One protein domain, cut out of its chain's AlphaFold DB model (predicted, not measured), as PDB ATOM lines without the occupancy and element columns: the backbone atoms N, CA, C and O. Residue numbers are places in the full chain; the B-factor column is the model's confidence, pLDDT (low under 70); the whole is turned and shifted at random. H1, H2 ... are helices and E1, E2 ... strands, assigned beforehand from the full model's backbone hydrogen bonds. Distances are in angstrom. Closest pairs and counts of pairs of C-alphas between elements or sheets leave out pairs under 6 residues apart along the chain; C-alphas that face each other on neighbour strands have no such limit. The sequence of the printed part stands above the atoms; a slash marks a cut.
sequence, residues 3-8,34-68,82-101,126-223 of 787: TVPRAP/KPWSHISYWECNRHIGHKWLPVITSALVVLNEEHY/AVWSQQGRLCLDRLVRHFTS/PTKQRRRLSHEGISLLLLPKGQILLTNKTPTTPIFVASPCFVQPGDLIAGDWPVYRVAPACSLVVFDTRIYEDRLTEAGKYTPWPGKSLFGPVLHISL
ATOM      1  N   THR A   3     178.541 166.652 139.566       77.31
ATOM      2  CA  THR A   3     177.831 165.602 140.317       77.31
ATOM      3  C   THR A   3     177.789 165.947 141.795       77.31
ATOM      4  O   THR A   3     178.788 166.381 142.368       77.31
ATOM      5  N   VAL A   4     176.644 165.737 142.431       72.75
ATOM      6  CA  VAL A   4     176.469 165.870 143.879       72.75
ATOM      7  C   VAL A   4     176.344 164.449 144.442       72.75
ATOM      8  O   VAL A   4     175.286 163.838 144.282       72.75
ATOM      9  N   PRO A   5     177.397 163.862 145.049       66.69
ATOM     10  CA  PRO A   5     177.275 162.578 145.720       66.69
ATOM     11  C   PRO A   5     176.168 162.673 146.765       66.69
ATOM     12  O   PRO A   5     176.129 163.620 147.554       66.69
ATOM     13  N   ARG A   6     175.282 161.673 146.783       63.41
ATOM     14  CA  ARG A   6     174.223 161.587 147.790       63.41
ATOM     15  C   ARG A   6     174.862 161.713 149.171       63.41
ATOM     16  O   ARG A   6     175.777 160.950 149.501       63.41
ATOM     17  N   ALA A   7     174.400 162.688 149.954       52.41
ATOM     18  CA  ALA A   7     174.838 162.817 151.332       52.41
ATOM     19  C   ALA A   7     174.573 161.470 152.026       52.41
ATOM     20  O   ALA A   7     173.464 160.942 151.899       52.41
ATOM     21  N   PRO A   8     175.558 160.865 152.718       42.91
ATOM     22  CA  PRO A   8     175.222 159.765 153.603       42.91
ATOM     23  C   PRO A   8     174.216 160.320 154.612       42.91
ATOM     24  O   PRO A   8     174.446 161.406 155.152       42.91
ATOM     25  N   LYS A  34     185.333 164.586 152.936       89.19
ATOM     26  CA  LYS A  34     184.726 163.901 151.791       89.19
ATOM     27  C   LYS A  34     184.181 164.956 150.821       89.19
ATOM     28  O   LYS A  34     183.439 165.831 151.273       89.19
ATOM     29  N   PRO A  35     184.513 164.897 149.520       91.38
ATOM     30  CA  PRO A  35     184.031 165.887 148.570       91.38
ATOM     31  C   PRO A  35     182.501 165.891 148.536       91.38
ATOM     32  O   PRO A  35     181.866 164.841 148.408       91.38
ATOM     33  N   TRP A  36     181.914 167.082 148.649       91.81
ATOM     34  CA  TRP A  36     180.463 167.286 148.582       91.81
ATOM     35  C   TRP A  36     179.958 167.356 147.137       91.81
ATOM     36  O   TRP A  36     178.752 167.358 146.907       91.81
ATOM     37  N   SER A  37     180.875 167.420 146.167       93.81
ATOM     38  CA  SER A  37     180.611 167.390 144.731       93.81
ATOM     39  C   SER A  37     181.856 166.946 143.952       93.81
ATOM     40  O   SER A  37     182.966 167.009 144.479       93.81
ATOM     41  N   HIS A  38     181.697 166.513 142.701       93.44
ATOM     42  CA  HIS A  38     182.793 166.458 141.731       93.44
ATOM     43  C   HIS A  38     182.427 167.246 140.470       93.44
ATOM     44  O   HIS A  38     181.288 167.197 140.008       93.44
ATOM     45  N   ILE A  39     183.397 167.935 139.868       94.69
ATOM     46  CA  ILE A  39     183.213 168.710 138.634       94.69
ATOM     47  C   ILE A  39     184.018 168.111 137.473       94.69
ATOM     48  O   ILE A  39     185.169 167.716 137.642       94.69
ATOM     49  N   SER A  40     183.421 168.060 136.284       93.88
ATOM     50  CA  SER A  40     184.097 167.749 135.017       93.88
ATOM     51  C   SER A  40     183.838 168.855 133.989       93.88
ATOM     52  O   SER A  40     182.722 169.386 133.885       93.88
ATOM     53  N   TYR A  41     184.877 169.226 133.237       93.81
ATOM     54  CA  TYR A  41     184.812 170.250 132.192       93.81
ATOM     55  C   TYR A  41     184.755 169.608 130.804       93.81
ATOM     56  O   TYR A  41     185.384 168.581 130.555       93.81
ATOM     57  N   TRP A  42     183.970 170.205 129.913       92.56
ATOM     58  CA  TRP A  42     183.673 169.673 128.588       92.56
ATOM     59  C   TRP A  42     183.688 170.826 127.581       92.56
ATOM     60  O   TRP A  42     183.111 171.881 127.847       92.56
ATOM     61  N   GLU A  43     184.341 170.617 126.442       89.81
ATOM     62  CA  GLU A  43     184.306 171.508 125.280       89.81
ATOM     63  C   GLU A  43     183.576 170.766 124.155       89.81
ATOM     64  O   GLU A  43     184.060 169.745 123.663       89.81
ATOM     65  N   CYS A  44     182.381 171.235 123.785       85.31
ATOM     66  CA  CYS A  44     181.440 170.483 122.947       85.31
ATOM     67  C   CYS A  44     181.214 169.058 123.510       85.31
ATOM     68  O   CYS A  44     180.807 168.908 124.660       85.31
ATOM     69  N   ASN A  45     181.505 168.009 122.735       84.56
ATOM     70  CA  ASN A  45     181.429 166.604 123.155       84.56
ATOM     71  C   ASN A  45     182.723 166.068 123.812       84.56
ATOM     72  O   ASN A  45     182.771 164.905 124.214       84.56
ATOM     73  N   ARG A  46     183.783 166.880 123.938       86.25
ATOM     74  CA  ARG A  46     185.096 166.451 124.440       86.25
ATOM     75  C   ARG A  46     185.247 166.724 125.937       86.25
ATOM     76  O   ARG A  46     185.336 167.875 126.357       86.25
ATOM     77  N   HIS A  47     185.373 165.668 126.739       89.38
ATOM     78  CA  HIS A  47     185.772 165.769 128.148       89.38
ATOM     79  C   HIS A  47     187.211 166.306 128.239       89.38
ATOM     80  O   HIS A  47     188.152 165.647 127.798       89.38
ATOM     81  N   ILE A  48     187.396 167.486 128.829       89.12
ATOM     82  CA  ILE A  48     188.715 168.072 129.073       89.12
ATOM     83  C   ILE A  48     189.232 167.598 130.434       89.12
ATOM     84  O   ILE A  48     188.567 167.737 131.458       89.12
ATOM     85  N   GLY A  49     190.433 167.020 130.441       82.94
ATOM     86  CA  GLY A  49     191.081 166.481 131.639       82.94
ATOM     87  C   GLY A  49     190.706 165.048 132.011       82.94
ATOM     88  O   GLY A  49     191.392 164.448 132.837       82.94
ATOM     89  N   HIS A  50     189.674 164.478 131.376       75.56
ATOM     90  CA  HIS A  50     189.251 163.076 131.514       75.56
ATOM     91  C   HIS A  50     189.034 162.603 132.969       75.56
ATOM     92  O   HIS A  50     189.110 161.408 133.257       75.56
ATOM     93  N   LYS A  51     188.784 163.529 133.905       85.19
ATOM     94  CA  LYS A  51     188.723 163.267 135.347       85.19
ATOM     95  C   LYS A  51     187.670 164.130 136.027       85.19
ATOM     96  O   LYS A  51     187.580 165.333 135.801       85.19
ATOM     97  N   TRP A  52     186.940 163.500 136.939       88.00
ATOM     98  CA  TRP A  52     186.085 164.170 137.908       88.00
ATOM     99  C   TRP A  52     186.951 164.787 139.013       88.00
ATOM    100  O   TRP A  52     187.593 164.070 139.779       88.00
ATOM    101  N   LEU A  53     186.993 166.116 139.082       91.19
ATOM    102  CA  LEU A  53     187.771 166.859 140.072       91.19
ATOM    103  C   LEU A  53     186.959 166.972 141.379       91.19
ATOM    104  O   LEU A  53     185.854 167.518 141.340       91.19
ATOM    105  N   PRO A  54     187.455 166.472 142.527       92.56
ATOM    106  CA  PRO A  54     186.720 166.509 143.791       92.56
ATOM    107  C   PRO A  54     186.620 167.934 144.347       92.56
ATOM    108  O   PRO A  54     187.611 168.657 144.425       92.56
ATOM    109  N   VAL A  55     185.419 168.322 144.774       92.19
ATOM    110  CA  VAL A  55     185.115 169.634 145.355       92.19
ATOM    111  C   VAL A  55     184.962 169.476 146.867       92.19
ATOM    112  O   VAL A  55     184.015 168.858 147.354       92.19
ATOM    113  N   ILE A  56     185.935 170.009 147.607       92.25
ATOM    114  CA  ILE A  56     186.070 169.825 149.064       92.25
ATOM    115  C   ILE A  56     185.633 171.086 149.832       92.25
ATOM    116  O   ILE A  56     185.076 170.997 150.922       92.25
ATOM    117  N   THR A  57     185.843 172.271 149.257       91.81
ATOM    118  CA  THR A  57     185.467 173.573 149.832       91.81
ATOM    119  C   THR A  57     184.003 173.897 149.569       91.81
ATOM    120  O   THR A  57     183.542 173.747 148.442       91.81
ATOM    121  N   SER A  58     183.271 174.395 150.570       92.62
ATOM    122  CA  SER A  58     181.850 174.772 150.433       92.62
ATOM    123  C   SER A  58     181.589 175.830 149.355       92.62
ATOM    124  O   SER A  58     180.500 175.864 148.787       92.62
ATOM    125  N   ALA A  59     182.583 176.663 149.035       94.12
ATOM    126  CA  ALA A  59     182.594 177.508 147.848       94.12
ATOM    127  C   ALA A  59     183.501 176.913 146.755       94.12
ATOM    128  O   ALA A  59     184.624 176.482 147.028       94.12
ATOM    129  N   LEU A  60     183.024 176.956 145.512       94.75
ATOM    130  CA  LEU A  60     183.766 176.654 144.292       94.75
ATOM    131  C   LEU A  60     183.614 177.827 143.317       94.75
ATOM    132  O   LEU A  60     182.501 178.163 142.926       94.75
ATOM    133  N   VAL A  61     184.718 178.429 142.888       95.12
ATOM    134  CA  VAL A  61     184.767 179.437 141.823       95.12
ATOM    135  C   VAL A  61     185.361 178.796 140.571       95.12
ATOM    136  O   VAL A  61     186.430 178.189 140.644       95.12
ATOM    137  N   VAL A  62     184.689 178.930 139.428       94.06
ATOM    138  CA  VAL A  62     185.166 178.441 138.124       94.06
ATOM    139  C   VAL A  62     185.349 179.635 137.197       94.06
ATOM    140  O   VAL A  62     184.393 180.358 136.927       94.06
ATOM    141  N   LEU A  63     186.576 179.850 136.729       94.56
ATOM    142  CA  LEU A  63     187.010 181.052 136.006       94.56
ATOM    143  C   LEU A  63     187.853 180.677 134.777       94.56
ATOM    144  O   LEU A  63     188.452 179.602 134.747       94.56
ATOM    145  N   ASN A  64     187.886 181.530 133.747       92.50
ATOM    146  CA  ASN A  64     188.671 181.254 132.536       92.50
ATOM    147  C   ASN A  64     190.168 181.408 132.812       92.50
ATOM    148  O   ASN A  64     190.914 180.441 132.711       92.50
ATOM    149  N   GLU A  65     190.572 182.619 133.178       88.56
ATOM    150  CA  GLU A  65     191.952 183.023 133.439       88.56
ATOM    151  C   GLU A  65     191.994 183.713 134.802       88.56
ATOM    152  O   GLU A  65     191.080 184.455 135.162       88.56
ATOM    153  N   GLU A  66     193.042 183.453 135.574       84.38
ATOM    154  CA  GLU A  66     193.230 184.063 136.885       84.38
ATOM    155  C   GLU A  66     194.120 185.299 136.766       84.38
ATOM    156  O   GLU A  66     195.151 185.257 136.093       84.38
ATOM    157  N   HIS A  67     193.761 186.383 137.459       80.19
ATOM    158  CA  HIS A  67     194.656 187.529 137.627       80.19
ATOM    159  C   HIS A  67     195.804 187.159 138.565       80.19
ATOM    160  O   HIS A  67     195.732 187.354 139.778       80.19
ATOM    161  N   TYR A  68     196.872 186.612 137.989       68.44
ATOM    162  CA  TYR A  68     198.150 186.469 138.669       68.44
ATOM    163  C   TYR A  68     198.723 187.852 138.989       68.44
ATOM    164  O   TYR A  68     199.135 188.593 138.094       68.44
ATOM    165  N   ALA A  82     198.332 171.832 140.332       66.56
ATOM    166  CA  ALA A  82     198.437 172.941 139.367       66.56
ATOM    167  C   ALA A  82     197.106 173.433 138.740       66.56
ATOM    168  O   ALA A  82     196.983 174.618 138.417       66.56
ATOM    169  N   VAL A  83     196.115 172.545 138.582       76.75
ATOM    170  CA  VAL A  83     194.766 172.841 138.049       76.75
ATOM    171  C   VAL A  83     193.924 173.701 139.006       76.75
ATOM    172  O   VAL A  83     193.148 174.549 138.560       76.75
ATOM    173  N   TRP A  84     194.085 173.494 140.314       80.94
ATOM    174  CA  TRP A  84     193.442 174.277 141.367       80.94
ATOM    175  C   TRP A  84     194.348 175.453 141.724       80.94
ATOM    176  O   TRP A  84     195.452 175.258 142.225       80.94
ATOM    177  N   SER A  85     193.914 176.686 141.472       74.44
ATOM    178  CA  SER A  85     194.780 177.839 141.746       74.44
ATOM    179  C   SER A  85     194.874 178.192 143.224       74.44
ATOM    180  O   SER A  85     195.927 178.603 143.707       74.44
ATOM    181  N   GLN A  86     193.763 178.018 143.930       78.06
ATOM    182  CA  GLN A  86     193.596 178.171 145.370       78.06
ATOM    183  C   GLN A  86     192.554 177.140 145.826       78.06
ATOM    184  O   GLN A  86     191.872 176.526 144.997       78.06
ATOM    185  N   GLN A  87     192.382 176.966 147.138       81.25
ATOM    186  CA  GLN A  87     191.325 176.102 147.667       81.25
ATOM    187  C   GLN A  87     189.958 176.574 147.134       81.25
ATOM    188  O   GLN A  87     189.550 177.711 147.364       81.25
ATOM    189  N   GLY A  88     189.275 175.720 146.368       87.31
ATOM    190  CA  GLY A  88     187.994 176.062 145.746       87.31
ATOM    191  C   GLY A  88     188.059 176.971 144.515       87.31
ATOM    192  O   GLY A  88     187.017 177.485 144.126       87.31
ATOM    193  N   ARG A  89     189.216 177.178 143.870       93.06
ATOM    194  CA  ARG A  89     189.309 177.905 142.585       93.06
ATOM    195  C   ARG A  89     189.775 177.002 141.442       93.06
ATOM    196  O   ARG A  89     190.922 176.559 141.429       93.06
ATOM    197  N   LEU A  90     188.898 176.775 140.466       93.69
ATOM    198  CA  LEU A  90     189.182 176.023 139.243       93.69
ATOM    199  C   LEU A  90     189.428 176.987 138.075       93.69
ATOM    200  O   LEU A  90     188.506 177.667 137.621       93.69
ATOM    201  N   CYS A  91     190.661 177.017 137.566       93.44
ATOM    202  CA  CYS A  91     191.033 177.827 136.407       93.44
ATOM    203  C   CYS A  91     190.983 176.977 135.128       93.44
ATOM    204  O   CYS A  91     191.786 176.057 134.948       93.44
ATOM    205  N   LEU A  92     190.029 177.266 134.238       93.06
ATOM    206  CA  LEU A  92     189.794 176.463 133.034       93.06
ATOM    207  C   LEU A  92     190.918 176.592 132.003       93.06
ATOM    208  O   LEU A  92     191.193 175.628 131.296       93.06
ATOM    209  N   ASP A  93     191.610 177.731 131.930       91.44
ATOM    210  CA  ASP A  93     192.780 177.866 131.065       91.44
ATOM    211  C   ASP A  93     193.953 177.003 131.547       91.44
ATOM    212  O   ASP A  93     194.534 176.275 130.743       91.44
ATOM    213  N   ARG A  94     194.237 176.975 132.861       90.81
ATOM    214  CA  ARG A  94     195.219 176.031 133.432       90.81
ATOM    215  C   ARG A  94     194.827 174.583 133.136       90.81
ATOM    216  O   ARG A  94     195.679 173.800 132.722       90.81
ATOM    217  N   LEU A  95     193.549 174.235 133.323       90.56
ATOM    218  CA  LEU A  95     193.026 172.895 133.051       90.56
ATOM    219  C   LEU A  95     193.233 172.502 131.581       90.56
ATOM    220  O   LEU A  95     193.799 171.447 131.314       90.56
ATOM    221  N   VAL A  96     192.828 173.352 130.633       90.69
ATOM    222  CA  VAL A  96     193.029 173.098 129.201       90.69
ATOM    223  C   VAL A  96     194.520 172.962 128.900       90.69
ATOM    224  O   VAL A  96     194.919 171.909 128.413       90.69
ATOM    225  N   ARG A  97     195.365 173.940 129.266       88.81
ATOM    226  CA  ARG A  97     196.819 173.888 129.007       88.81
ATOM    227  C   ARG A  97     197.475 172.620 129.565       88.81
ATOM    228  O   ARG A  97     198.287 172.017 128.874       88.81
ATOM    229  N   HIS A  98     197.113 172.179 130.771       87.19
ATOM    230  CA  HIS A  98     197.692 170.981 131.394       87.19
ATOM    231  C   HIS A  98     197.375 169.678 130.634       87.19
ATOM    232  O   HIS A  98     198.147 168.725 130.715       87.19
ATOM    233  N   PHE A  99     196.264 169.634 129.889       85.38
ATOM    234  CA  PHE A  99     195.820 168.448 129.147       85.38
ATOM    235  C   PHE A  99     195.892 168.577 127.614       85.38
ATOM    236  O   PHE A  99     195.764 167.566 126.925       85.38
ATOM    237  N   THR A 100     196.107 169.779 127.067       82.88
ATOM    238  CA  THR A 100     196.362 170.010 125.632       82.88
ATOM    239  C   THR A 100     197.820 170.314 125.313       82.88
ATOM    240  O   THR A 100     198.203 170.185 124.151       82.88
ATOM    241  N   SER A 101     198.646 170.671 126.305       80.00
ATOM    242  CA  SER A 101     200.097 170.666 126.127       80.00
ATOM    243  C   SER A 101     200.533 169.253 125.735       80.00
ATOM    244  O   SER A 101     200.224 168.304 126.469       80.00
ATOM    245  N   PRO A 126     185.563 176.752 121.045       74.56
ATOM    246  CA  PRO A 126     185.611 176.561 122.496       74.56
ATOM    247  C   PRO A 126     186.514 177.554 123.232       74.56
ATOM    248  O   PRO A 126     186.129 178.073 124.275       74.56
ATOM    249  N   THR A 127     187.662 177.939 122.658       77.25
ATOM    250  CA  THR A 127     188.539 178.961 123.262       77.25
ATOM    251  C   THR A 127     187.844 180.328 123.344       77.25
ATOM    252  O   THR A 127     188.010 181.054 124.326       77.25
ATOM    253  N   LYS A 128     187.022 180.682 122.344       80.62
ATOM    254  CA  LYS A 128     186.225 181.923 122.348       80.62
ATOM    255  C   LYS A 128     185.087 181.861 123.370       80.62
ATOM    256  O   LYS A 128     184.888 182.831 124.098       80.62
ATOM    257  N   GLN A 129     184.382 180.730 123.461       82.88
ATOM    258  CA  GLN A 129     183.334 180.489 124.462       82.88
ATOM    259  C   GLN A 129     183.901 180.565 125.884       82.88
ATOM    260  O   GLN A 129     183.392 181.313 126.712       82.88
ATOM    261  N   ARG A 130     184.998 179.848 126.159       86.75
ATOM    262  CA  ARG A 130     185.649 179.783 127.475       86.75
ATOM    263  C   ARG A 130     186.064 181.171 127.965       86.75
ATOM    264  O   ARG A 130     185.793 181.507 129.112       86.75
ATOM    265  N   ARG A 131     186.600 182.029 127.085       87.00
ATOM    266  CA  ARG A 131     186.924 183.436 127.402       87.00
ATOM    267  C   ARG A 131     185.724 184.268 127.875       87.00
ATOM    268  O   ARG A 131     185.934 185.204 128.643       87.00
ATOM    269  N   ARG A 132     184.481 183.915 127.512       89.38
ATOM    270  CA  ARG A 132     183.262 184.600 127.996       89.38
ATOM    271  C   ARG A 132     183.050 184.481 129.513       89.38
ATOM    272  O   ARG A 132     182.408 185.353 130.089       89.38
ATOM    273  N   LEU A 133     183.631 183.474 130.183       89.38
ATOM    274  CA  LEU A 133     183.634 183.404 131.654       89.38
ATOM    275  C   LEU A 133     184.392 184.567 132.309       89.38
ATOM    276  O   LEU A 133     184.135 184.873 133.471       89.38
ATOM    277  N   SER A 134     185.307 185.227 131.592       90.06
ATOM    278  CA  SER A 134     186.222 186.235 132.143       90.06
ATOM    279  C   SER A 134     187.040 185.712 133.345       90.06
ATOM    280  O   SER A 134     187.183 184.503 133.552       90.06
ATOM    281  N   HIS A 135     187.611 186.629 134.125       90.75
ATOM    282  CA  HIS A 135     188.338 186.329 135.358       90.75
ATOM    283  C   HIS A 135     187.419 186.195 136.586       90.75
ATOM    284  O   HIS A 135     187.817 185.603 137.588       90.75
ATOM    285  N   GLU A 136     186.192 186.723 136.517       91.50
ATOM    286  CA  GLU A 136     185.219 186.677 137.617       91.50
ATOM    287  C   GLU A 136     184.430 185.358 137.645       91.50
ATOM    288  O   GLU A 136     184.150 184.817 138.719       91.50
ATOM    289  N   GLY A 137     184.138 184.800 136.464       94.44
ATOM    290  CA  GLY A 137     183.647 183.437 136.284       94.44
ATOM    291  C   GLY A 137     182.237 183.174 136.816       94.44
ATOM    292  O   GLY A 137     181.311 183.970 136.662       94.44
ATOM    293  N   ILE A 138     182.077 182.015 137.448       96.81
ATOM    294  CA  ILE A 138     180.916 181.655 138.268       96.81
ATOM    295  C   ILE A 138     181.370 181.251 139.662       96.81
ATOM    296  O   ILE A 138     182.468 180.720 139.828       96.81
ATOM    297  N   SER A 139     180.499 181.416 140.655       97.12
ATOM    298  CA  SER A 139     180.669 180.755 141.952       97.12
ATOM    299  C   SER A 139     179.479 179.875 142.299       97.12
ATOM    300  O   SER A 139     178.337 180.318 142.240       97.12
ATOM    301  N   LEU A 140     179.776 178.644 142.698       97.75
ATOM    302  CA  LEU A 140     178.876 177.660 143.279       97.75
ATOM    303  C   LEU A 140     179.111 177.648 144.793       97.75
ATOM    304  O   LEU A 140     180.240 177.441 145.237       97.75
ATOM    305  N   LEU A 141     178.066 177.876 145.583       97.19
ATOM    306  CA  LEU A 141     178.129 177.895 147.043       97.19
ATOM    307  C   LEU A 141     177.164 176.858 147.624       97.19
ATOM    308  O   LEU A 141     175.949 176.970 147.449       97.19
ATOM    309  N   LEU A 142     177.708 175.875 148.339       96.81
ATOM    310  CA  LEU A 142     176.949 174.935 149.153       96.81
ATOM    311  C   LEU A 142     176.471 175.636 150.431       96.81
ATOM    312  O   LEU A 142     177.269 176.022 151.285       96.81
ATOM    313  N   LEU A 143     175.156 175.780 150.566       96.69
ATOM    314  CA  LEU A 143     174.496 176.359 151.733       96.69
ATOM    315  C   LEU A 143     174.168 175.272 152.783       96.69
ATOM    316  O   LEU A 143     173.990 174.107 152.412       96.69
ATOM    317  N   PRO A 144     173.970 175.622 154.075       91.81
ATOM    318  CA  PRO A 144     173.762 174.664 155.180       91.81
ATOM    319  C   PRO A 144     172.529 173.736 155.116       91.81
ATOM    320  O   PRO A 144     172.242 173.040 156.084       91.81
ATOM    321  N   LYS A 145     171.772 173.735 154.012       92.25
ATOM    322  CA  LYS A 145     170.580 172.897 153.778       92.25
ATOM    323  C   LYS A 145     170.738 171.932 152.592       92.25
ATOM    324  O   LYS A 145     169.742 171.430 152.087       92.25
ATOM    325  N   GLY A 146     171.965 171.723 152.101       93.94
ATOM    326  CA  GLY A 146     172.203 170.964 150.863       93.94
ATOM    327  C   GLY A 146     171.749 171.708 149.600       93.94
ATOM    328  O   GLY A 146     171.562 171.108 148.546       93.94
ATOM    329  N   GLN A 147     171.548 173.022 149.704       96.81
ATOM    330  CA  GLN A 147     171.232 173.878 148.566       96.81
ATOM    331  C   GLN A 147     172.522 174.334 147.884       96.81
ATOM    332  O   GLN A 147     173.483 174.674 148.571       96.81
ATOM    333  N   ILE A 148     172.531 174.397 146.553       97.69
ATOM    334  CA  ILE A 148     173.646 174.961 145.783       97.69
ATOM    335  C   ILE A 148     173.171 176.260 145.140       97.69
ATOM    336  O   ILE A 148     172.282 176.256 144.288       97.69
ATOM    337  N   LEU A 149     173.776 177.371 145.549       97.94
ATOM    338  CA  LEU A 149     173.587 178.681 144.937       97.94
ATOM    339  C   LEU A 149     174.630 178.867 143.830       97.94
ATOM    340  O   LEU A 149     175.827 178.836 144.109       97.94
ATOM    341  N   LEU A 150     174.192 179.069 142.587       98.19
ATOM    342  CA  LEU A 150     175.047 179.527 141.492       98.19
ATOM    343  C   LEU A 150     174.916 181.045 141.373       98.19
ATOM    344  O   LEU A 150     173.818 181.550 141.168       98.19
ATOM    345  N   THR A 151     176.035 181.759 141.434       98.12
ATOM    346  CA  THR A 151     176.141 183.173 141.052       98.12
ATOM    347  C   THR A 151     176.866 183.267 139.717       98.12
ATOM    348  O   THR A 151     178.009 182.813 139.601       98.12
ATOM    349  N   ASN A 152     176.226 183.881 138.722       97.50
ATOM    350  CA  ASN A 152     176.893 184.281 137.490       97.50
ATOM    351  C   ASN A 152     177.652 185.584 137.760       97.50
ATOM    352  O   ASN A 152     177.034 186.624 137.976       97.50
ATOM    353  N   LYS A 153     178.986 185.525 137.776       96.12
ATOM    354  CA  LYS A 153     179.846 186.699 137.974       96.12
ATOM    355  C   LYS A 153     180.440 187.222 136.671       96.12
ATOM    356  O   LYS A 153     181.214 188.165 136.708       96.12
ATOM    357  N   THR A 154     180.106 186.638 135.521       94.06
ATOM    358  CA  THR A 154     180.579 187.176 134.241       94.06
ATOM    359  C   THR A 154     179.922 188.540 133.986       94.06
ATOM    360  O   THR A 154     178.755 188.724 134.348       94.06
ATOM    361  N   PRO A 155     180.616 189.495 133.344       89.88
ATOM    362  CA  PRO A 155     180.112 190.862 133.208       89.88
ATOM    363  C   PRO A 155     178.974 191.001 132.184       89.88
ATOM    364  O   PRO A 155     178.189 191.942 132.260       89.88
ATOM    365  N   THR A 156     178.886 190.095 131.203       90.88
ATOM    366  CA  THR A 156     177.985 190.241 130.040       90.88
ATOM    367  C   THR A 156     177.337 188.945 129.554       90.88
ATOM    368  O   THR A 156     176.413 189.002 128.746       90.88
ATOM    369  N   THR A 157     177.792 187.771 130.005       92.38
ATOM    370  CA  THR A 157     177.392 186.489 129.405       92.38
ATOM    371  C   THR A 157     176.328 185.785 130.252       92.38
ATOM    372  O   THR A 157     176.586 185.461 131.410       92.38
ATOM    373  N   PRO A 158     175.117 185.517 129.729       94.81
ATOM    374  CA  PRO A 158     174.156 184.670 130.426       94.81
ATOM    375  C   PRO A 158     174.666 183.226 130.488       94.81
ATOM    376  O   PRO A 158     175.320 182.750 129.563       94.81
ATOM    377  N   ILE A 159     174.352 182.527 131.574       95.25
ATOM    378  CA  ILE A 159     174.786 181.147 131.814       95.25
ATOM    379  C   ILE A 159     173.562 180.260 131.968       95.25
ATOM    380  O   ILE A 159     172.608 180.615 132.655       95.25
ATOM    381  N   PHE A 160     173.587 179.111 131.307       95.44
ATOM    382  CA  PHE A 160     172.428 178.246 131.141       95.44
ATOM    383  C   PHE A 160     172.590 177.007 132.011       95.44
ATOM    384  O   PHE A 160     173.619 176.330 131.953       95.44
ATOM    385  N   VAL A 161     171.597 176.737 132.856       95.94
ATOM    386  CA  VAL A 161     171.664 175.685 133.874       95.94
ATOM    387  C   VAL A 161     170.483 174.742 133.728       95.94
ATOM    388  O   VAL A 161     169.339 175.182 133.788       95.94
ATOM    389  N   ALA A 162     170.752 173.446 133.602       94.19
ATOM    390  CA  ALA A 162     169.738 172.402 133.685       94.19
ATOM    391  C   ALA A 162     169.936 171.597 134.977       94.19
ATOM    392  O   ALA A 162     171.065 171.226 135.326       94.19
ATOM    393  N   SER A 163     168.839 171.348 135.694       94.19
ATOM    394  CA  SER A 163     168.849 170.705 137.010       94.19
ATOM    395  C   SER A 163     167.619 169.822 137.220       94.19
ATOM    396  O   SER A 163     166.510 170.255 136.897       94.19
ATOM    397  N   PRO A 164     167.762 168.645 137.860       91.25
ATOM    398  CA  PRO A 164     166.618 167.832 138.271       91.25
ATOM    399  C   PRO A 164     165.690 168.558 139.263       91.25
ATOM    400  O   PRO A 164     164.503 168.249 139.320       91.25
ATOM    401  N   CYS A 165     166.185 169.553 140.013       92.81
ATOM    402  CA  CYS A 165     165.368 170.347 140.940       92.81
ATOM    403  C   CYS A 165     164.452 171.370 140.244       92.81
ATOM    404  O   CYS A 165     163.600 171.954 140.911       92.81
ATOM    405  N   PHE A 166     164.617 171.604 138.939       92.69
ATOM    406  CA  PHE A 166     163.774 172.522 138.164       92.69
ATOM    407  C   PHE A 166     162.538 171.848 137.541       92.69
ATOM    408  O   PHE A 166     161.675 172.540 137.006       92.69
ATOM    409  N   VAL A 167     162.436 170.516 137.604       89.06
ATOM    410  CA  VAL A 167     161.286 169.758 137.083       89.06
ATOM    411  C   VAL A 167     160.078 169.945 138.012       89.06
ATOM    412  O   VAL A 167     160.172 169.711 139.226       89.06
ATOM    413  N   GLN A 168     158.939 170.372 137.464       84.75
ATOM    414  CA  GLN A 168     157.697 170.566 138.223       84.75
ATOM    415  C   GLN A 168     157.055 169.220 138.622       84.75
ATOM    416  O   GLN A 168     157.383 168.189 138.033       84.75
ATOM    417  N   PRO A 169     156.164 169.181 139.634       79.31
ATOM    418  CA  PRO A 169     155.427 167.963 139.965       79.31
ATOM    419  C   PRO A 169     154.512 167.599 138.790       79.31
ATOM    420  O   PRO A 169     153.803 168.462 138.279       79.31
ATOM    421  N   GLY A 170     154.524 166.337 138.361       75.31
ATOM    422  CA  GLY A 170     153.730 165.854 137.221       75.31
ATOM    423  C   GLY A 170     154.396 165.966 135.840       75.31
ATOM    424  O   GLY A 170     154.112 165.121 134.992       75.31
ATOM    425  N   ASP A 171     155.342 166.890 135.628       70.94
ATOM    426  CA  ASP A 171     156.083 167.060 134.358       70.94
ATOM    427  C   ASP A 171     157.190 165.989 134.182       70.94
ATOM    428  O   ASP A 171     158.359 166.276 133.936       70.94
ATOM    429  N   LEU A 172     156.828 164.713 134.340       61.16
ATOM    430  CA  LEU A 172     157.732 163.553 134.334       61.16
ATOM    431  C   LEU A 172     158.025 162.996 132.926       61.16
ATOM    432  O   LEU A 172     158.403 161.831 132.791       61.16
ATOM    433  N   ILE A 173     157.844 163.794 131.868       58.62
ATOM    434  CA  ILE A 173     158.118 163.354 130.492       58.62
ATOM    435  C   ILE A 173     159.630 163.140 130.334       58.62
ATOM    436  O   ILE A 173     160.431 164.056 130.519       58.62
ATOM    437  N   ALA A 174     160.026 161.906 130.015       55.78
ATOM    438  CA  ALA A 174     161.426 161.536 129.855       55.78
ATOM    439  C   ALA A 174     161.995 162.126 128.553       55.78
ATOM    440  O   ALA A 174     161.700 161.641 127.464       55.78
ATOM    441  N   GLY A 175     162.804 163.172 128.702       61.59
ATOM    442  CA  GLY A 175     163.476 163.891 127.625       61.59
ATOM    443  C   GLY A 175     164.310 165.023 128.219       61.59
ATOM    444  O   GLY A 175     165.368 164.783 128.799       61.59
ATOM    445  N   ASP A 176     163.797 166.248 128.140       70.75
ATOM    446  CA  ASP A 176     164.550 167.460 128.462       70.75
ATOM    447  C   ASP A 176     164.393 167.934 129.916       70.75
ATOM    448  O   ASP A 176     163.290 168.071 130.449       70.75
ATOM    449  N   TRP A 177     165.511 168.271 130.565       80.00
ATOM    450  CA  TRP A 177     165.484 169.070 131.795       80.00
ATOM    451  C   TRP A 177     165.275 170.548 131.442       80.00
ATOM    452  O   TRP A 177     165.996 171.062 130.583       80.00
ATOM    453  N   PRO A 178     164.375 171.279 132.127       88.75
ATOM    454  CA  PRO A 178     164.154 172.688 131.833       88.75
ATOM    455  C   PRO A 178     165.424 173.508 132.114       88.75
ATOM    456  O   PRO A 178     166.011 173.442 133.198       88.75
ATOM    457  N   VAL A 179     165.848 174.278 131.109       92.81
ATOM    458  CA  VAL A 179     167.093 175.054 131.116       92.81
ATOM    459  C   VAL A 179     166.811 176.486 131.566       92.81
ATOM    460  O   VAL A 179     166.104 177.231 130.892       92.81
ATOM    461  N   TYR A 180     167.399 176.899 132.686       95.00
ATOM    462  CA  TYR A 180     167.237 178.239 133.246       95.00
ATOM    463  C   TYR A 180     168.398 179.155 132.850       95.00
ATOM    464  O   TYR A 180     169.570 178.812 133.018       95.00
ATOM    465  N   ARG A 181     168.060 180.350 132.354       96.06
ATOM    466  CA  ARG A 181     168.999 181.416 131.987       96.06
ATOM    467  C   ARG A 181     169.338 182.274 133.212       96.06
ATOM    468  O   ARG A 181     168.519 183.063 133.672       96.06
ATOM    469  N   VAL A 182     170.563 182.161 133.718       96.81
ATOM    470  CA  VAL A 182     171.100 182.999 134.800       96.81
ATOM    471  C   VAL A 182     171.840 184.187 134.188       96.81
ATOM    472  O   VAL A 182     172.930 184.040 133.631       96.81
ATOM    473  N   ALA A 183     171.239 185.374 134.263       96.69
ATOM    474  CA  ALA A 183     171.824 186.613 133.744       96.69
ATOM    475  C   ALA A 183     173.112 187.033 134.498       96.69
ATOM    476  O   ALA A 183     173.320 186.590 135.630       96.69
ATOM    477  N   PRO A 184     173.974 187.880 133.899       96.44
ATOM    478  CA  PRO A 184     175.106 188.524 134.577       96.44
ATOM    479  C   PRO A 184     174.738 189.123 135.938       96.44
ATOM    480  O   PRO A 184     173.650 189.674 136.097       96.44
ATOM    481  N   ALA A 185     175.641 189.002 136.914       95.50
ATOM    482  CA  ALA A 185     175.477 189.394 138.322       95.50
ATOM    483  C   ALA A 185     174.312 188.733 139.105       95.50
ATOM    484  O   ALA A 185     174.229 188.898 140.324       95.50
ATOM    485  N   CYS A 186     173.437 187.946 138.469       97.38
ATOM    486  CA  CYS A 186     172.346 187.252 139.155       97.38
ATOM    487  C   CYS A 186     172.815 185.980 139.878       97.38
ATOM    488  O   CYS A 186     173.803 185.337 139.511       97.38
ATOM    489  N   SER A 187     172.048 185.580 140.896       97.81
ATOM    490  CA  SER A 187     172.206 184.293 141.582       97.81
ATOM    491  C   SER A 187     170.917 183.474 141.537       97.81
ATOM    492  O   SER A 187     169.829 184.029 141.661       97.81
ATOM    493  N   LEU A 188     171.046 182.156 141.389       97.75
ATOM    494  CA  LEU A 188     169.949 181.190 141.338       97.75
ATOM    495  C   LEU A 188     170.281 179.989 142.233       97.75
ATOM    496  O   LEU A 188     171.403 179.484 142.207       97.75
ATOM    497  N   VAL A 189     169.314 179.501 143.014       97.69
ATOM    498  CA  VAL A 189     169.447 178.204 143.696       97.69
ATOM    499  C   VAL A 189     169.225 177.117 142.649       97.69
ATOM    500  O   VAL A 189     168.106 176.914 142.191       97.69
ATOM    501  N   VAL A 190     170.305 176.457 142.233       96.88
ATOM    502  CA  VAL A 190     170.297 175.467 141.142       96.88
ATOM    503  C   VAL A 190     170.057 174.041 141.634       96.88
ATOM    504  O   VAL A 190     169.819 173.144 140.831       96.88
ATOM    505  N   PHE A 191     170.114 173.813 142.946       96.88
ATOM    506  CA  PHE A 191     169.863 172.520 143.575       96.88
ATOM    507  C   PHE A 191     169.379 172.710 145.015       96.88
ATOM    508  O   PHE A 191     169.837 173.626 145.698       96.88
ATOM    509  N   ASP A 192     168.505 171.822 145.485       96.00
ATOM    510  CA  ASP A 192     168.111 171.666 146.889       96.00
ATOM    511  C   ASP A 192     167.942 170.169 147.155       96.00
ATOM    512  O   ASP A 192     167.098 169.528 146.522       96.00
ATOM    513  N   THR A 193     168.732 169.611 148.079       94.81
ATOM    514  CA  THR A 193     168.663 168.186 148.441       94.81
ATOM    515  C   THR A 193     167.241 167.731 148.753       94.81
ATOM    516  O   THR A 193     166.873 166.631 148.361       94.81
ATOM    517  N   ARG A 194     166.415 168.569 149.391       94.50
ATOM    518  CA  ARG A 194     165.057 168.186 149.797       94.50
ATOM    519  C   ARG A 194     164.146 168.052 148.583       94.50
ATOM    520  O   ARG A 194     163.558 167.002 148.398       94.50
ATOM    521  N   ILE A 195     164.154 169.042 147.684       93.56
ATOM    522  CA  ILE A 195     163.402 168.982 146.416       93.56
ATOM    523  C   ILE A 195     163.848 167.767 145.586       93.56
ATOM    524  O   ILE A 195     163.022 167.099 144.971       93.56
ATOM    525  N   TYR A 196     165.149 167.455 145.585       92.44
ATOM    526  CA  TYR A 196     165.674 166.264 144.920       92.44
ATOM    527  C   TYR A 196     165.188 164.955 145.572       92.44
ATOM    528  O   TYR A 196     164.820 164.027 144.858       92.44
ATOM    529  N   GLU A 197     165.172 164.858 146.903       91.62
ATOM    530  CA  GLU A 197     164.735 163.659 147.636       91.62
ATOM    531  C   GLU A 197     163.210 163.468 147.612       91.62
ATOM    532  O   GLU A 197     162.744 162.337 147.442       91.62
ATOM    533  N   ASP A 198     162.440 164.558 147.658       90.56
ATOM    534  CA  ASP A 198     160.993 164.580 147.441       90.56
ATOM    535  C   ASP A 198     160.664 164.040 146.035       90.56
ATOM    536  O   ASP A 198     159.914 163.072 145.905       90.56
ATOM    537  N   ARG A 199     161.310 164.572 144.982       87.00
ATOM    538  CA  ARG A 199     161.166 164.095 143.588       87.00
ATOM    539  C   ARG A 199     161.615 162.647 143.399       87.00
ATOM    540  O   ARG A 199     160.960 161.887 142.688       87.00
ATOM    541  N   LEU A 200     162.718 162.246 144.032       86.62
ATOM    542  CA  LEU A 200     163.220 160.870 143.977       86.62
ATOM    543  C   LEU A 200     162.224 159.878 144.604       86.62
ATOM    544  O   LEU A 200     162.136 158.737 144.149       86.62
ATOM    545  N   THR A 201     161.473 160.324 145.615       88.06
ATOM    546  CA  THR A 201     160.414 159.557 146.283       88.06
ATOM    547  C   THR A 201     159.124 159.542 145.456       88.06
ATOM    548  O   THR A 201     158.565 158.471 145.225       88.06
ATOM    549  N   GLU A 202     158.697 160.699 144.937       83.75
ATOM    550  CA  GLU A 202     157.533 160.880 144.051       83.75
ATOM    551  C   GLU A 202     157.636 160.029 142.774       83.75
ATOM    552  O   GLU A 202     156.678 159.364 142.383       83.75
ATOM    553  N   ALA A 203     158.827 159.948 142.171       78.19
ATOM    554  CA  ALA A 203     159.098 159.104 141.006       78.19
ATOM    555  C   ALA A 203     158.983 157.585 141.280       78.19
ATOM    556  O   ALA A 203     159.024 156.777 140.340       78.19
ATOM    557  N   GLY A 204     158.886 157.173 142.549       70.00
ATOM    558  CA  GLY A 204     158.684 155.793 142.987       70.00
ATOM    559  C   GLY A 204     159.684 154.785 142.406       70.00
ATOM    560  O   GLY A 204     160.791 155.129 141.979       70.00
ATOM    561  N   LYS A 205     159.278 153.510 142.347       66.31
ATOM    562  CA  LYS A 205     160.045 152.455 141.658       66.31
ATOM    563  C   LYS A 205     159.822 152.427 140.141       66.31
ATOM    564  O   LYS A 205     160.697 151.954 139.430       66.31
ATOM    565  N   TYR A 206     158.679 152.924 139.658       60.22
ATOM    566  CA  TYR A 206     158.163 152.573 138.327       60.22
ATOM    567  C   TYR A 206     158.270 153.667 137.258       60.22
ATOM    568  O   TYR A 206     158.137 153.339 136.084       60.22
ATOM    569  N   THR A 207     158.542 154.933 137.609       66.62
ATOM    570  CA  THR A 207     158.810 155.965 136.586       66.62
ATOM    571  C   THR A 207     160.319 156.197 136.405       66.62
ATOM    572  O   THR A 207     161.045 156.368 137.403       66.62
ATOM    573  N   PRO A 208     160.831 156.206 135.159       64.88
ATOM    574  CA  PRO A 208     162.217 156.549 134.861       64.88
ATOM    575  C   PRO A 208     162.400 158.072 134.927       64.88
ATOM    576  O   PRO A 208     162.392 158.768 133.918       64.88
ATOM    577  N   TRP A 209     162.554 158.608 136.139       68.81
ATOM    578  CA  TRP A 209     162.893 160.020 136.317       68.81
ATOM    579  C   TRP A 209     164.339 160.268 135.859       68.81
ATOM    580  O   TRP A 209     165.242 159.639 136.418       68.81
ATOM    581  N   PRO A 210     164.605 161.186 134.910       63.44
ATOM    582  CA  PRO A 210     165.945 161.372 134.347       63.44
ATOM    583  C   PRO A 210     166.979 161.893 135.363       63.44
ATOM    584  O   PRO A 210     168.177 161.801 135.121       63.44
ATOM    585  N   GLY A 211     166.548 162.373 136.537       66.81
ATOM    586  CA  GLY A 211     167.435 162.657 137.673       66.81
ATOM    587  C   GLY A 211     168.040 161.414 138.354       66.81
ATOM    588  O   GLY A 211     169.013 161.558 139.095       66.81
ATOM    589  N   LYS A 212     167.519 160.196 138.109       71.12
ATOM    590  CA  LYS A 212     168.001 158.919 138.687       71.12
ATOM    591  C   LYS A 212     169.321 158.450 138.048       71.12
ATOM    592  O   LYS A 212     169.377 157.426 137.375       71.12
ATOM    593  N   SER A 213     170.407 159.178 138.298       73.31
ATOM    594  CA  SER A 213     171.772 158.758 137.957       73.31
ATOM    595  C   SER A 213     172.364 157.834 139.030       73.31
ATOM    596  O   SER A 213     172.265 158.116 140.227       73.31
ATOM    597  N   LEU A 214     173.064 156.772 138.604       67.88
ATOM    598  CA  LEU A 214     173.835 155.873 139.483       67.88
ATOM    599  C   LEU A 214     174.918 156.612 140.293       67.88
ATOM    600  O   LEU A 214     175.292 156.172 141.377       67.88
ATOM    601  N   PHE A 215     175.397 157.751 139.789       69.19
ATOM    602  CA  PHE A 215     176.434 158.577 140.417       69.19
ATOM    603  C   PHE A 215     175.864 159.700 141.306       69.19
ATOM    604  O   PHE A 215     176.615 160.543 141.797       69.19
ATOM    605  N   GLY A 216     174.544 159.707 141.532       82.00
ATOM    606  CA  GLY A 216     173.832 160.786 142.216       82.00
ATOM    607  C   GLY A 216     173.489 161.966 141.293       82.00
ATOM    608  O   GLY A 216     173.821 161.935 140.104       82.00
ATOM    609  N   PRO A 217     172.794 162.992 141.825       84.50
ATOM    610  CA  PRO A 217     172.325 164.138 141.054       84.50
ATOM    611  C   PRO A 217     173.419 164.770 140.191       84.50
ATOM    612  O   PRO A 217     174.515 165.062 140.671       84.50
ATOM    613  N   VAL A 218     173.090 165.027 138.925       87.56
ATOM    614  CA  VAL A 218     173.959 165.736 137.981       87.56
ATOM    615  C   VAL A 218     173.376 167.121 137.713       87.56
ATOM    616  O   VAL A 218     172.165 167.284 137.605       87.56
ATOM    617  N   LEU A 219     174.242 168.122 137.607       88.12
ATOM    618  CA  LEU A 219     173.917 169.502 137.265       88.12
ATOM    619  C   LEU A 219     174.701 169.890 136.010       88.12
ATOM    620  O   LEU A 219     175.927 169.715 135.927       88.12
ATOM    621  N   HIS A 220     173.988 170.399 135.011       90.94
ATOM    622  CA  HIS A 220     174.559 170.810 133.733       90.94
ATOM    623  C   HIS A 220     174.600 172.337 133.696       90.94
ATOM    624  O   HIS A 220     173.600 172.996 133.959       90.94
ATOM    625  N   ILE A 221     175.779 172.893 133.415       91.88
ATOM    626  CA  ILE A 221     176.042 174.336 133.374       91.88
ATOM    627  C   ILE A 221     176.765 174.600 132.054       91.88
ATOM    628  O   ILE A 221     177.789 173.964 131.792       91.88
ATOM    629  N   SER A 222     176.228 175.510 131.245       89.50
ATOM    630  CA  SER A 222     176.700 175.844 129.901       89.50
ATOM    631  C   SER A 222     176.895 177.353 129.730       89.50
ATOM    632  O   SER A 222     176.158 178.159 130.301       89.50
ATOM    633  N   LEU A 223     177.879 177.729 128.910       80.25
ATOM    634  CA  LEU A 223     178.112 179.109 128.450       80.25
ATOM    635  C   LEU A 223     177.379 179.421 127.136       80.25
ATOM    636  O   LEU A 223     177.449 180.541 126.631       80.25
TER     637      LEU A 223
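Overview. This is residues 3 to 8, 34 to 68, 82 to 101 and 126 to 223 of the 787 residues of the protein "Smad" of Echinococcus granulosus (UniProt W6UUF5). A strongly twisted six-stranded sheet makes a long wall, and a small three-stranded sheet, E9, E8 and E11, covers part of one face, so the two are a sandwich only partly face to face. The hairpin E1 and E2 lies beside the small sheet, with H1 and H2 at one end of the long axis and H3, with long loops, at the other. The printed part has 159 residues with three named helices and eleven named strands, in the order E1 E2 E3 E4 E5 H1 H2 E6 E7 E8 E9 E10 H3 E11; the class is mixed. The large sheet runs E4 E5 E3 E6 E7 E10 and is mixed, the other two are antiparallel. The whole is compact, with a radius of gyration of the C-alphas of 16.0 A, yet elongated, spanning 50 by 33 by 32 A.

Along the chain. The large sheet holds E4, residues 84 to 86, E5, 89 to 91, E3, 59 to 63, E6, 138 to 143, 15.8 A long, E7, 147 to 152, 16.2 A, and E10, 187 to 192, 14.3 A. The small sheet holds E9, 179 to 182, E8, 159 to 162, and E11, 218 to 222, which ends at C-alpha 222 (176.700, 175.844, 129.901). E1, 37 to 43, 20.2 A, begins at C-alpha 37 (180.611, 167.390, 144.731); E2, 46 to 55, 21.2 A, bends by 62 degrees at residue 50. The helices are H1, 92 to 100, H2, 126 to 131, and H3, 193 to 202, 14.0 A.

Arrangement. E6 and E7 form an antiparallel hairpin, with N 141 and O 149 at 2.8 A. E3 is antiparallel to E6, with N 60 and O 140 at 2.8 A, and parallel to E5, with N 90 and O 61 at 2.8 A. E7 and E10 are antiparallel, with N 150 and O 188 at 2.8 A. The facing parts of the sandwich are 9.6 A centre to centre, their strands at 38 degrees. E8 is antiparallel to E11, with N 222 and O 160 at 2.8 A. E1 is near E11. H1 only grazes the large sheet; C-alphas 49 of E2 and 99 of H1 are their closest, 5.7 A. H3 is only just not on the large sheet, with 4 pairs of C-alphas within 10 A. In H1, H2 and H3 every O i to N i+4 pair is within hydrogen-bond range.

Size, cuts and confidence. The C-alphas of Tyr 68 and Tyr 206 are farthest apart, 52.4 A. Cuts leave gaps of 10.5 A between C-alphas 8 and 34, 13.5 A between 68 and 82, and 16.1 A between 101 and 126. The links E8 to E9 and H3 to E11 are long. The mean pLDDT of the printed part is 86.2; 19 residues are under 70, among them 172 to 175 and 205 to 211.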